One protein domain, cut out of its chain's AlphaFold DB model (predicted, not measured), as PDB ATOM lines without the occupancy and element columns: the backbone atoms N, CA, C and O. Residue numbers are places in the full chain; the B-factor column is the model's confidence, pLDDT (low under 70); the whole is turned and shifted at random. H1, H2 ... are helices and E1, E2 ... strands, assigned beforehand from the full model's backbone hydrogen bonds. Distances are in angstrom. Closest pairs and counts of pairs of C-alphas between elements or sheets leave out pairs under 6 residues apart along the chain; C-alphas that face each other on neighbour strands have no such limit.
ATOM      1  N   LYS A  21     -12.167 -42.615 -35.126       87.31
ATOM      2  CA  LYS A  21     -13.405 -42.450 -35.904       87.31
ATOM      3  C   LYS A  21     -14.514 -43.404 -35.466       87.31
ATOM      4  O   LYS A  21     -15.677 -43.100 -35.703       87.31
ATOM      5  N   GLY A  22     -14.156 -44.522 -34.839       89.12
ATOM      6  CA  GLY A  22     -15.077 -45.588 -34.470       89.12
ATOM      7  C   GLY A  22     -15.606 -46.368 -35.671       89.12
ATOM      8  O   GLY A  22     -15.205 -46.160 -36.821       89.12
ATOM      9  N   LYS A  23     -16.489 -47.325 -35.389       91.50
ATOM     10  CA  LYS A  23     -17.081 -48.216 -36.384       91.50
ATOM     11  C   LYS A  23     -18.577 -47.947 -36.502       91.50
ATOM     12  O   LYS A  23     -19.284 -48.053 -35.509       91.50
ATOM     13  N   LYS A  24     -19.050 -47.718 -37.729       94.00
ATOM     14  CA  LYS A  24     -20.481 -47.755 -38.056       94.00
ATOM     15  C   LYS A  24     -20.988 -49.192 -38.005       94.00
ATOM     16  O   LYS A  24     -20.373 -50.097 -38.576       94.00
ATOM     17  N   LEU A  25     -22.099 -49.402 -37.314       93.44
ATOM     18  CA  LEU A  25     -22.817 -50.665 -37.275       93.44
ATOM     19  C   LEU A  25     -23.765 -50.783 -38.466       93.44
ATOM     20  O   LEU A  25     -24.362 -49.802 -38.914       93.44
ATOM     21  N   GLU A  26     -23.942 -52.021 -38.916       94.50
ATOM     22  CA  GLU A  26     -25.010 -52.389 -39.837       94.50
ATOM     23  C   GLU A  26     -26.379 -52.254 -39.165       94.50
ATOM     24  O   GLU A  26     -26.505 -52.408 -37.945       94.50
ATOM     25  N   ILE A  27     -27.419 -52.035 -39.973       95.00
ATOM     26  CA  ILE A  27     -28.788 -51.764 -39.503       95.00
ATOM     27  C   ILE A  27     -29.281 -52.777 -38.447       95.00
ATOM     28  O   ILE A  27     -29.796 -52.337 -37.416       95.00
ATOM     29  N   PRO A  28     -29.125 -54.109 -38.617       93.50
ATOM     30  CA  PRO A  28     -29.601 -55.066 -37.614       93.50
ATOM     31  C   PRO A  28     -28.917 -54.893 -36.253       93.50
ATOM     32  O   PRO A  28     -29.595 -54.869 -35.227       93.50
ATOM     33  N   ARG A  29     -27.592 -54.691 -36.251       92.50
ATOM     34  CA  ARG A  29     -26.809 -54.485 -35.025       92.50
ATOM     35  C   ARG A  29     -27.119 -53.158 -34.365       92.50
ATOM     36  O   ARG A  29     -27.266 -53.111 -33.150       92.50
ATOM     37  N   PHE A  30     -27.266 -52.101 -35.161       95.38
ATOM     38  CA  PHE A  30     -27.698 -50.807 -34.649       95.38
ATOM     39  C   PHE A  30     -29.045 -50.935 -33.928       95.38
ATOM     40  O   PHE A  30     -29.185 -50.448 -32.815       95.38
ATOM     41  N   ASN A  31     -30.008 -51.659 -34.505       95.94
ATOM     42  CA  ASN A  31     -31.318 -51.864 -33.885       95.94
ATOM     43  C   ASN A  31     -31.259 -52.706 -32.601       95.94
ATOM     44  O   ASN A  31     -32.005 -52.431 -31.663       95.94
ATOM     45  N   GLN A  32     -30.402 -53.728 -32.531       94.56
ATOM     46  CA  GLN A  32     -30.183 -54.470 -31.282       94.56
ATOM     47  C   GLN A  32     -29.613 -53.548 -30.198       94.56
ATOM     48  O   GLN A  32     -30.162 -53.479 -29.099       94.56
ATOM     49  N   LEU A  33     -28.588 -52.764 -30.541       95.25
ATOM     50  CA  LEU A  33     -27.985 -51.795 -29.633       95.25
ATOM     51  C   LEU A  33     -28.999 -50.733 -29.184       95.25
ATOM     52  O   LEU A  33     -29.107 -50.454 -27.997       95.25
ATOM     53  N   ALA A  34     -29.799 -50.202 -30.109       96.56
ATOM     54  CA  ALA A  34     -30.841 -49.220 -29.833       96.56
ATOM     55  C   ALA A  34     -31.881 -49.740 -28.834       96.56
ATOM     56  O   ALA A  34     -32.254 -49.015 -27.918       96.56
ATOM     57  N   ARG A  35     -32.311 -51.005 -28.943       96.06
ATOM     58  CA  ARG A  35     -33.222 -51.616 -27.958       96.06
ATOM     59  C   ARG A  35     -32.591 -51.671 -26.571       96.06
ATOM     60  O   ARG A  35     -33.256 -51.326 -25.600       96.06
ATOM     61  N   MET A  36     -31.316 -52.051 -26.483       95.75
ATOM     62  CA  MET A  36     -30.579 -52.070 -25.214       95.75
ATOM     63  C   MET A  36     -30.408 -50.669 -24.629       95.75
ATOM     64  O   MET A  36     -30.587 -50.479 -23.426       95.75
ATOM     65  N   ALA A  37     -30.125 -49.681 -25.481       96.25
ATOM     66  CA  ALA A  37     -30.041 -48.273 -25.103       96.25
ATOM     67  C   ALA A  37     -31.363 -47.808 -24.511       96.25
ATOM     68  O   ALA A  37     -31.398 -47.275 -23.403       96.25
ATOM     69  N   TYR A  38     -32.443 -48.103 -25.236       97.19
ATOM     70  CA  TYR A  38     -33.790 -47.744 -24.861       97.19
ATOM     71  C   TYR A  38     -34.077 -48.221 -23.452       97.19
ATOM     72  O   TYR A  38     -34.390 -47.395 -22.609       97.19
ATOM     73  N   ILE A  39     -33.868 -49.507 -23.148       95.56
ATOM     74  CA  ILE A  39     -34.145 -50.092 -21.825       95.56
ATOM     75  C   ILE A  39     -33.108 -49.754 -20.737       95.56
ATOM     76  O   ILE A  39     -33.226 -50.247 -19.617       95.56
ATOM     77  N   GLY A  40     -32.111 -48.912 -21.026       94.88
ATOM     78  CA  GLY A  40     -31.097 -48.489 -20.055       94.88
ATOM     79  C   GLY A  40     -30.049 -49.559 -19.737       94.88
ATOM     80  O   GLY A  40     -29.520 -49.588 -18.631       94.88
ATOM     81  N   ARG A  41     -29.766 -50.455 -20.688       94.81
ATOM     82  CA  ARG A  41     -28.765 -51.530 -20.576       94.81
ATOM     83  C   ARG A  41     -27.517 -51.259 -21.418       94.81
ATOM     84  O   ARG A  41     -26.854 -52.188 -21.867       94.81
ATOM     85  N   LEU A  42     -27.198 -49.982 -21.628       94.25
ATOM     86  CA  LEU A  42     -25.938 -49.534 -22.217       94.25
ATOM     87  C   LEU A  42     -25.236 -48.549 -21.295       94.25
ATOM     88  O   LEU A  42     -25.878 -47.718 -20.656       94.25
ATOM     89  N   VAL A  43     -23.907 -48.589 -21.315       94.44
ATOM     90  CA  VAL A  43     -23.054 -47.542 -20.754       94.44
ATOM     91  C   VAL A  43     -22.218 -46.958 -21.882       94.44
ATOM     92  O   VAL A  43     -21.592 -47.701 -22.635       94.44
ATOM     93  N   MET A  44     -22.215 -45.632 -22.001       95.19
ATOM     94  CA  MET A  44     -21.495 -44.918 -23.052       95.19
ATOM     95  C   MET A  44     -20.504 -43.928 -22.447       95.19
ATOM     96  O   MET A  44     -20.832 -43.225 -21.494       95.19
ATOM     97  N   ALA A  45     -19.308 -43.856 -23.023       94.75
ATOM     98  CA  ALA A  45     -18.292 -42.870 -22.675       94.75
ATOM     99  C   ALA A  45     -17.554 -42.409 -23.941       94.75
ATOM    100  O   ALA A  45     -17.375 -43.218 -24.856       94.75
ATOM    101  N   PRO A  46     -17.099 -41.146 -24.025       94.00
ATOM    102  CA  PRO A  46     -16.157 -40.742 -25.065       94.00
ATOM    103  C   PRO A  46     -14.930 -41.662 -25.048       94.00
ATOM    104  O   PRO A  46     -14.438 -42.004 -23.973       94.00
ATOM    105  N   LEU A  47     -14.445 -42.078 -26.223       93.69
ATOM    106  CA  LEU A  47     -13.264 -42.944 -26.311       93.69
ATOM    107  C   LEU A  47     -12.013 -42.240 -25.772       93.69
ATOM    108  O   LEU A  47     -11.215 -42.856 -25.071       93.69
ATOM    109  N   ASP A  48     -11.857 -40.966 -26.115       92.38
ATOM    110  CA  ASP A  48     -10.772 -40.109 -25.654       92.38
ATOM    111  C   ASP A  48     -11.350 -38.720 -25.334       92.38
ATOM    112  O   ASP A  48     -11.583 -37.930 -26.248       92.38
ATOM    113  N   PRO A  49     -11.673 -38.431 -24.060       89.31
ATOM    114  CA  PRO A  49     -12.269 -37.156 -23.670       89.31
ATOM    115  C   PRO A  49     -11.278 -35.981 -23.713       89.31
ATOM    116  O   PRO A  49     -11.712 -34.831 -23.655       89.31
ATOM    117  N   GLU A  50      -9.968 -36.245 -23.785       92.06
ATOM    118  CA  GLU A  50      -8.936 -35.204 -23.861       92.06
ATOM    119  C   GLU A  50      -8.662 -34.770 -25.310       92.06
ATOM    120  O   GLU A  50      -8.144 -33.675 -25.539       92.06
ATOM    121  N   ASP A  51      -9.034 -35.601 -26.290       87.50
ATOM    122  CA  ASP A  51      -8.896 -35.311 -27.715       87.50
ATOM    123  C   ASP A  51     -10.204 -34.754 -28.316       87.50
ATOM    124  O   ASP A  51     -11.126 -35.522 -28.603       87.50
ATOM    125  N   PRO A  52     -10.295 -33.440 -28.602       84.44
ATOM    126  CA  PRO A  52     -11.497 -32.834 -29.181       84.44
ATOM    127  C   PRO A  52     -11.808 -33.318 -30.607       84.44
ATOM    128  O   PRO A  52     -12.932 -33.151 -31.084       84.44
ATOM    129  N   GLU A  53     -10.838 -33.919 -31.303       86.38
ATOM    130  CA  GLU A  53     -11.041 -34.500 -32.631       86.38
ATOM    131  C   GLU A  53     -11.517 -35.961 -32.561       86.38
ATOM    132  O   GLU A  53     -11.980 -36.513 -33.568       86.38
ATOM    133  N   CYS A  54     -11.441 -36.603 -31.388       88.44
ATOM    134  CA  CYS A  54     -11.979 -37.938 -31.187       88.44
ATOM    135  C   CYS A  54     -13.503 -37.869 -31.085       88.44
ATOM    136  O   CYS A  54     -14.074 -37.305 -30.158       88.44
ATOM    137  N   ARG A  55     -14.180 -38.471 -32.064       88.56
ATOM    138  CA  ARG A  55     -15.648 -38.513 -32.110       88.56
ATOM    139  C   ARG A  55     -16.200 -39.895 -31.794       88.56
ATOM    140  O   ARG A  55     -17.401 -40.093 -31.885       88.56
ATOM    141  N   ALA A  56     -15.338 -40.858 -31.491       94.50
ATOM    142  CA  ALA A  56     -15.750 -42.213 -31.177       94.50
ATOM    143  C   ALA A  56     -16.184 -42.347 -29.716       94.50
ATOM    144  O   ALA A  56     -15.695 -41.642 -28.832       94.50
ATOM    145  N   PHE A  57     -17.062 -43.310 -29.467       96.25
ATOM    146  CA  PHE A  57     -17.552 -43.638 -28.135       96.25
ATOM    147  C   PHE A  57     -17.267 -45.095 -27.808       96.25
ATOM    148  O   PHE A  57     -17.450 -45.979 -28.644       96.25
ATOM    149  N   LEU A  58     -16.864 -45.341 -26.568       95.25
ATOM    150  CA  LEU A  58     -16.925 -46.655 -25.954       95.25
ATOM    151  C   LEU A  58     -18.370 -46.934 -25.554       95.25
ATOM    152  O   LEU A  58     -18.983 -46.138 -24.844       95.25
ATOM    153  N   VAL A  59     -18.901 -48.064 -26.006       95.50
ATOM    154  CA  VAL A  59     -20.253 -48.521 -25.684       95.50
ATOM    155  C   VAL A  59     -20.162 -49.914 -25.093       95.50
ATOM    156  O   VAL A  59     -19.809 -50.862 -25.788       95.50
ATOM    157  N   HIS A  60     -20.472 -50.029 -23.810       95.19
ATOM    158  CA  HIS A  60     -20.575 -51.303 -23.120       95.19
ATOM    159  C   HIS A  60     -22.032 -51.767 -23.113       95.19
ATOM    160  O   HIS A  60     -22.913 -51.044 -22.633       95.19
ATOM    161  N   VAL A  61     -22.271 -52.961 -23.652       94.12
ATOM    162  CA  VAL A  61     -23.596 -53.581 -23.719       94.12
ATOM    163  C   VAL A  61     -23.762 -54.527 -22.545       94.12
ATOM    164  O   VAL A  61     -23.027 -55.498 -22.422       94.12
ATOM    165  N   GLN A  62     -24.738 -54.252 -21.687       91.94
ATOM    166  CA  GLN A  62     -25.078 -55.146 -20.587       91.94
ATOM    167  C   GLN A  62     -26.142 -56.133 -21.055       91.94
ATOM    168  O   GLN A  62     -27.100 -55.720 -21.707       91.94
ATOM    169  N   GLU A  63     -26.047 -57.400 -20.660       90.38
ATOM    170  CA  GLU A  63     -27.082 -58.396 -20.969       90.38
ATOM    171  C   GLU A  63     -28.491 -57.923 -20.559       90.38
ATOM    172  O   GLU A  63     -28.641 -57.238 -19.540       90.38
ATOM    173  N   PRO A  64     -29.558 -58.262 -21.301       91.31
ATOM    174  CA  PRO A  64     -30.916 -57.983 -20.856       91.31
ATOM    175  C   PRO A  64     -31.243 -58.800 -19.595       91.31
ATOM    176  O   PRO A  64     -30.755 -59.909 -19.403       91.31
ATOM    177  N   GLN A  65     -32.087 -58.258 -18.713       90.00
ATOM    178  CA  GLN A  65     -32.473 -58.909 -17.456       90.00
ATOM    179  C   GLN A  65     -33.992 -58.904 -17.260       90.00
ATOM    180  O   GLN A  65     -34.708 -58.064 -17.813       90.00
ATOM    181  N   GLY A  66     -34.483 -59.839 -16.443       92.44
ATOM    182  CA  GLY A  66     -35.900 -59.947 -16.097       92.44
ATOM    183  C   GLY A  66     -36.783 -60.152 -17.328       92.44
ATOM    184  O   GLY A  66     -36.450 -60.933 -18.214       92.44
ATOM    185  N   LEU A  67     -37.901 -59.421 -17.401       91.19
ATOM    186  CA  LEU A  67     -38.866 -59.555 -18.496       91.19
ATOM    187  C   LEU A  67     -38.239 -59.281 -19.872       91.19
ATOM    188  O   LEU A  67     -38.563 -59.966 -20.835       91.19
ATOM    189  N   ALA A  68     -37.319 -58.316 -19.965       91.75
ATOM    190  CA  ALA A  68     -36.688 -57.943 -21.228       91.75
ATOM    191  C   ALA A  68     -35.863 -59.089 -21.838       91.75
ATOM    192  O   ALA A  68     -35.851 -59.243 -23.057       91.75
ATOM    193  N   ALA A  69     -35.239 -59.932 -21.005       92.06
ATOM    194  CA  ALA A  69     -34.449 -61.080 -21.459       92.06
ATOM    195  C   ALA A  69     -35.285 -62.145 -22.189       92.06
ATOM    196  O   ALA A  69     -34.738 -62.951 -22.930       92.06
ATOM    197  N   HIS A  70     -36.610 -62.142 -22.014       92.38
ATOM    198  CA  HIS A  70     -37.509 -63.062 -22.716       92.38
ATOM    199  C   HIS A  70     -37.894 -62.597 -24.127       92.38
ATOM    200  O   HIS A  70     -38.451 -63.387 -24.883       92.38
ATOM    201  N   PHE A  71     -37.645 -61.330 -24.473       90.69
ATOM    202  CA  PHE A  71     -38.079 -60.737 -25.746       90.69
ATOM    203  C   PHE A  71     -36.937 -60.147 -26.572       90.69
ATOM    204  O   PHE A  71     -37.108 -59.930 -27.771       90.69
ATOM    205  N   ILE A  72     -35.802 -59.838 -25.946       89.94
ATOM    206  CA  ILE A  72     -34.647 -59.266 -26.630       89.94
ATOM    207  C   ILE A  72     -33.615 -60.362 -26.853       89.94
ATOM    208  O   ILE A  72     -32.950 -60.803 -25.920       89.94
ATOM    209  N   GLU A  73     -33.458 -60.740 -28.114       87.62
ATOM    210  CA  GLU A  73     -32.358 -61.576 -28.578       87.62
ATOM    211  C   GLU A  73     -31.204 -60.675 -29.038       87.62
ATOM    212  O   GLU A  73     -31.391 -59.770 -29.861       87.62
ATOM    213  N   LEU A  74     -30.019 -60.907 -28.472       88.75
ATOM    214  CA  LEU A  74     -28.773 -60.261 -28.876       88.75
ATOM    215  C   LEU A  74     -27.892 -61.266 -29.601       88.75
ATOM    216  O   LEU A  74     -27.766 -62.405 -29.143       88.75
ATOM    217  N   ASP A  75     -27.231 -60.817 -30.667       87.62
ATOM    218  CA  ASP A  75     -26.155 -61.590 -31.281       87.62
ATOM    219  C   ASP A  75     -25.088 -61.907 -30.217       87.62
ATOM    220  O   ASP A  75     -24.790 -61.084 -29.348       87.62
ATOM    221  N   GLU A  76     -24.499 -63.100 -30.286       76.81
ATOM    222  CA  GLU A  76     -23.541 -63.598 -29.287       76.81
ATOM    223  C   GLU A  76     -22.335 -62.657 -29.103       76.81
ATOM    224  O   GLU A  76     -21.827 -62.503 -28.000       76.81
ATOM    225  N   ASP A  77     -21.914 -61.951 -30.159       78.81
ATOM    226  CA  ASP A  77     -20.797 -61.001 -30.108       78.81
ATOM    227  C   ASP A  77     -21.181 -59.584 -29.647       78.81
ATOM    228  O   ASP A  77     -20.321 -58.702 -29.587       78.81
ATOM    229  N   LEU A  78     -22.460 -59.351 -29.338       81.06
ATOM    230  CA  LEU A  78     -22.966 -58.117 -28.735       81.06
ATOM    231  C   LEU A  78     -23.178 -58.241 -27.222       81.06
ATOM    232  O   LEU A  78     -23.314 -57.217 -26.555       81.06
ATOM    233  N   GLN A  79     -23.200 -59.457 -26.677       71.88
ATOM    234  CA  GLN A  79     -23.346 -59.705 -25.243       71.88
ATOM    235  C   GLN A  79     -22.025 -59.411 -24.521       71.88
ATOM    236  O   GLN A  79     -20.963 -59.830 -24.981       71.88
ATOM    237  N   ASP A  80     -22.083 -58.634 -23.433       67.50
ATOM    238  CA  ASP A  80     -20.919 -58.185 -22.647       67.50
ATOM    239  C   ASP A  80     -19.787 -57.557 -23.488       67.50
ATOM    240  O   ASP A  80     -18.604 -57.558 -23.132       67.50
ATOM    241  N   ALA A  81     -20.155 -56.986 -24.637       78.75
ATOM    242  CA  ALA A  81     -19.214 -56.408 -25.576       78.75
ATOM    243  C   ALA A  81     -18.896 -54.951 -25.214       78.75
ATOM    244  O   ALA A  81     -19.774 -54.168 -24.840       78.75
ATOM    245  N   ILE A  82     -17.634 -54.558 -25.413       89.94
ATOM    246  CA  ILE A  82     -17.232 -53.151 -25.503       89.94
ATOM    247  C   ILE A  82     -17.021 -52.824 -26.980       89.94
ATOM    248  O   ILE A  82     -16.104 -53.331 -27.628       89.94
ATOM    249  N   LEU A  83     -17.880 -51.965 -27.511       91.88
ATOM    250  CA  LEU A  83     -17.832 -51.484 -28.883       91.88
ATOM    251  C   LEU A  83     -17.163 -50.111 -28.930       91.88
ATOM    252  O   LEU A  83     -17.335 -49.299 -28.025       91.88
ATOM    253  N   ILE A  84     -16.460 -49.829 -30.026       93.69
ATOM    254  CA  ILE A  84     -16.029 -48.472 -30.369       93.69
ATOM    255  C   ILE A  84     -16.927 -47.990 -31.506       93.69
ATOM    256  O   ILE A  84     -16.724 -48.352 -32.668       93.69
ATOM    257  N   LEU A  85     -17.948 -47.216 -31.155       95.12
ATOM    258  CA  LEU A  85     -18.970 -46.715 -32.066       95.12
ATOM    259  C   LEU A  85     -18.546 -45.362 -32.640       95.12
ATOM    260  O   LEU A  85     -17.891 -44.569 -31.961       95.12
ATOM    261  N   ASP A  86     -18.893 -45.098 -33.895       95.50
ATOM    262  CA  ASP A  86     -18.676 -43.774 -34.473       95.50
ATOM    263  C   ASP A  86     -19.614 -42.729 -33.851       95.50
ATOM    264  O   ASP A  86     -20.699 -43.046 -33.364       95.50
ATOM    265  N   GLY A  87     -19.202 -41.463 -33.896       94.88
ATOM    266  CA  GLY A  87     -19.914 -40.389 -33.206       94.88
ATOM    267  C   GLY A  87     -21.339 -40.150 -33.681       94.88
ATOM    268  O   GLY A  87     -22.194 -39.811 -32.872       94.88
ATOM    269  N   GLU A  88     -21.632 -40.346 -34.967       96.00
ATOM    270  CA  GLU A  88     -22.978 -40.107 -35.495       96.00
ATOM    271  C   GLU A  88     -23.964 -41.139 -34.936       96.00
ATOM    272  O   GLU A  88     -24.996 -40.774 -34.367       96.00
ATOM    273  N   GLN A  89     -23.619 -42.427 -35.028       96.75
ATOM    274  CA  GLN A  89     -24.455 -43.481 -34.463       96.75
ATOM    275  C   GLN A  89     -24.478 -43.436 -32.934       96.75
ATOM    276  O   GLN A  89     -25.527 -43.686 -32.349       96.75
ATOM    277  N   ALA A  90     -23.374 -43.072 -32.278       96.31
ATOM    278  CA  ALA A  90     -23.346 -42.912 -30.828       96.31
ATOM    279  C   ALA A  90     -24.322 -41.829 -30.352       96.31
ATOM    280  O   ALA A  90     -25.101 -42.073 -29.434       96.31
ATOM    281  N   MET A  91     -24.364 -40.672 -31.014       96.75
ATOM    282  CA  MET A  91     -25.325 -39.626 -30.661       96.75
ATOM    283  C   MET A  91     -26.774 -40.051 -30.929       96.75
ATOM    284  O   MET A  91     -27.655 -39.743 -30.129       96.75
ATOM    285  N   ALA A  92     -27.028 -40.805 -32.002       98.12
ATOM    286  CA  ALA A  92     -28.354 -41.371 -32.247       98.12
ATOM    287  C   ALA A  92     -28.771 -42.360 -31.140       98.12
ATOM    288  O   ALA A  92     -29.899 -42.307 -30.657       98.12
ATOM    289  N   ILE A  93     -27.856 -43.225 -30.695       97.94
ATOM    290  CA  ILE A  93     -28.089 -44.154 -29.581       97.94
ATOM    291  C   ILE A  93     -28.327 -43.400 -28.264       97.94
ATOM    292  O   ILE A  93     -29.213 -43.788 -27.503       97.94
ATOM    293  N   ALA A  94     -27.593 -42.314 -28.005       97.06
ATOM    294  CA  ALA A  94     -27.799 -41.472 -26.827       97.06
ATOM    295  C   ALA A  94     -29.205 -40.848 -26.811       97.06
ATOM    296  O   ALA A  94     -29.889 -40.920 -25.794       97.06
ATOM    297  N   ALA A  95     -29.686 -40.336 -27.948       98.12
ATOM    298  CA  ALA A  95     -31.046 -39.804 -28.054       98.12
ATOM    299  C   ALA A  95     -32.123 -40.876 -27.786       98.12
ATOM    300  O   ALA A  95     -33.090 -40.625 -27.069       98.12
ATOM    301  N   ILE A  96     -31.934 -42.096 -28.299       98.50
ATOM    302  CA  ILE A  96     -32.837 -43.236 -28.044       98.50
ATOM    303  C   ILE A  96     -32.817 -43.635 -26.559       98.50
ATOM    304  O   ILE A  96     -33.847 -44.004 -25.990       98.50
ATOM    305  N   MET A  97     -31.652 -43.565 -25.912       97.75
ATOM    306  CA  MET A  97     -31.528 -43.804 -24.474       97.75
ATOM    307  C   MET A  97     -32.310 -42.760 -23.668       97.75
ATOM    308  O   MET A  97     -33.058 -43.132 -22.764       97.75
ATOM    309  N   GLU A  98     -32.173 -41.475 -24.005       97.88
ATOM    310  CA  GLU A  98     -32.921 -40.383 -23.368       97.88
ATOM    311  C   GLU A  98     -34.437 -40.569 -23.516       97.88
ATOM    312  O   GLU A  98     -35.172 -40.456 -22.532       97.88
ATOM    313  N   GLU A  99     -34.905 -40.929 -24.715       98.38
ATOM    314  CA  GLU A  99     -36.313 -41.238 -24.984       98.38
ATOM    315  C   GLU A  99     -36.818 -42.380 -24.092       98.38
ATOM    316  O   GLU A  99     -37.825 -42.232 -23.391       98.38
ATOM    317  N   GLY A 100     -36.080 -43.492 -24.046       97.56
ATOM    318  CA  GLY A 100     -36.442 -44.644 -23.228       97.56
ATOM    319  C   GLY A 100     -36.483 -44.323 -21.730       97.56
ATOM    320  O   GLY A 100     -37.389 -44.776 -21.023       97.56
ATOM    321  N   VAL A 101     -35.533 -43.525 -21.230       97.38
ATOM    322  CA  VAL A 101     -35.532 -43.045 -19.836       97.38
ATOM    323  C   VAL A 101     -36.772 -42.200 -19.559       97.38
ATOM    324  O   VAL A 101     -37.470 -42.455 -18.576       97.38
ATOM    325  N   ALA A 102     -37.077 -41.237 -20.431       98.25
ATOM    326  CA  ALA A 102     -38.226 -40.355 -20.267       98.25
ATOM    327  C   ALA A 102     -39.554 -41.131 -20.265       98.25
ATOM    328  O   ALA A 102     -40.432 -40.854 -19.448       98.25
ATOM    329  N   GLU A 103     -39.709 -42.126 -21.138       98.00
ATOM    330  CA  GLU A 103     -40.906 -42.969 -21.169       98.00
ATOM    331  C   GLU A 103     -41.083 -43.823 -19.921       98.00
ATOM    332  O   GLU A 103     -42.180 -43.867 -19.357       98.00
ATOM    333  N   ARG A 104     -40.017 -44.486 -19.462       95.56
ATOM    334  CA  ARG A 104     -40.090 -45.280 -18.231       95.56
ATOM    335  C   ARG A 104     -40.394 -44.412 -17.025       95.56
ATOM    336  O   ARG A 104     -41.203 -44.824 -16.202       95.56
ATOM    337  N   ALA A 105     -39.792 -43.226 -16.932       97.50
ATOM    338  CA  ALA A 105     -40.089 -42.280 -15.861       97.50
ATOM    339  C   ALA A 105     -41.588 -41.941 -15.831       97.50
ATOM    340  O   ALA A 105     -42.233 -42.159 -14.807       97.50
ATOM    341  N   ARG A 106     -42.169 -41.553 -16.978       98.06
ATOM    342  CA  ARG A 106     -43.614 -41.289 -17.099       98.06
ATOM    343  C   ARG A 106     -44.469 -42.488 -16.692       98.06
ATOM    344  O   ARG A 106     -45.468 -42.332 -15.996       98.06
ATOM    345  N   TRP A 107     -44.096 -43.690 -17.127       96.94
ATOM    346  CA  TRP A 107     -44.825 -44.907 -16.771       96.94
ATOM    347  C   TRP A 107     -44.773 -45.190 -15.264       96.94
ATOM    348  O   TRP A 107     -45.795 -45.532 -14.672       96.94
ATOM    349  N   HIS A 108     -43.607 -45.023 -14.634       96.38
ATOM    350  CA  HIS A 108     -43.439 -45.210 -13.194       96.38
ATOM    351  C   HIS A 108     -44.203 -44.165 -12.372       96.38
ATOM    352  O   HIS A 108     -44.811 -44.520 -11.365       96.38
ATOM    353  N   GLU A 109     -44.223 -42.906 -12.808       97.56
ATOM    354  CA  GLU A 109     -45.036 -41.856 -12.183       97.56
ATOM    355  C   GLU A 109     -46.528 -42.208 -12.243       97.56
ATOM    356  O   GLU A 109     -47.186 -42.276 -11.207       97.56
ATOM    357  N   ALA A 110     -47.035 -42.570 -13.426       97.06
ATOM    358  CA  ALA A 110     -48.427 -42.988 -13.595       97.06
ATOM    359  C   ALA A 110     -48.775 -44.245 -12.777       97.06
ATOM    360  O   ALA A 110     -49.900 -44.395 -12.299       97.06
ATOM    361  N   LEU A 111     -47.819 -45.163 -12.613       96.50
ATOM    362  CA  LEU A 111     -47.989 -46.348 -11.779       96.50
ATOM    363  C   LEU A 111     -48.140 -45.980 -10.298       96.50
ATOM    364  O   LEU A 111     -48.990 -46.557  -9.623       96.50
ATOM    365  N   ASN A 112     -47.341 -45.031  -9.807       96.06
ATOM    366  CA  ASN A 112     -47.378 -44.578  -8.415       96.06
ATOM    367  C   ASN A 112     -48.690 -43.862  -8.065       96.06
ATOM    368  O   ASN A 112     -49.160 -43.963  -6.935       96.06
TER     369      ASN A 112
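This is residues 21 to 112 of the 131 residues of an uncharacterized protein of Acidithiobacillus caldus (strain ATCC 51756 / DSM 8584 / KU) (UniProt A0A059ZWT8). A small antiparallel sheet of three strands has two helices packed over one of its faces: H1 runs across the strands, and the long H3 slants over them and runs on past the sheet, so that its residues 105 to 112 stick out. The other face bears no named helix, and the short H2 sits away from the sheet, on the excursion of the chain between E2 and E3. The printed part has 92 residues, with three named helices and three named strands in the order H1, E1, E2, H2, E3, H3; the sheet's order is E1, E2, E3, and the class is mixed, helices and strands. The whole is compact, with a radius of gyration of the C-alphas of 13.9 A, yet elongated in outline, spanning 45 by 28 by 19 A.

H1 is residues 27 to 38, 16.0 A long from C-alpha 27 at (-28.788, -51.764, -39.503) to C-alpha 38. E1, residues 42 to 46, is 13.5 A long and starts at C-alpha 42 at (-25.938, -49.534, -22.217). E2 is residues 57 to 61, 12.4 A. H2 is residues 66 to 70, 7.5 A. E3 is residues 82 to 85, 9.4 A. H3, residues 87 to 112, is 37.2 A long and ends at C-alpha 112 at (-47.378, -44.578, -8.415).

E1 and E2 form an antiparallel hairpin, with N 45 and O 58 at 2.9 A, within hydrogen-bond range. E2 and E3 are antiparallel, with N 59 and O 83 at 2.8 A, also within range. H1 and H3 lie on the same face of the sheet, in two layers, helices on one face. H1 has a height over the sheet of 9.6 A and runs across the strands, at 75 degrees to E2 on the local plane. H3 has a height over the sheet of 11.5 A and runs slantwise to the strands, at 42 degrees to E1 on the local plane. Residues 33 to 38 of H1 touch residues 93 to 101 of H3; the closest C-alphas, of Tyr 38 and Gly 100, are 4.4 A apart, and the helices run the same way at a steep tilt of 39 degrees. H2 is not on the sheet and is apart from H1 and H3. In H1 and H3 every O i to N i+4 pair is within hydrogen-bond range; in H2 0 of 1 is, beside 2 of 2 O i to N i+3 pairs.

The two C-alphas farthest apart, of Glu 53 and Asn 112, are 44.8 A apart. The printed part has no cut. The link from H2 to E3, 11 residues, is long. The mean pLDDT of the printed part is 92.8, and residue 80 alone is under 70.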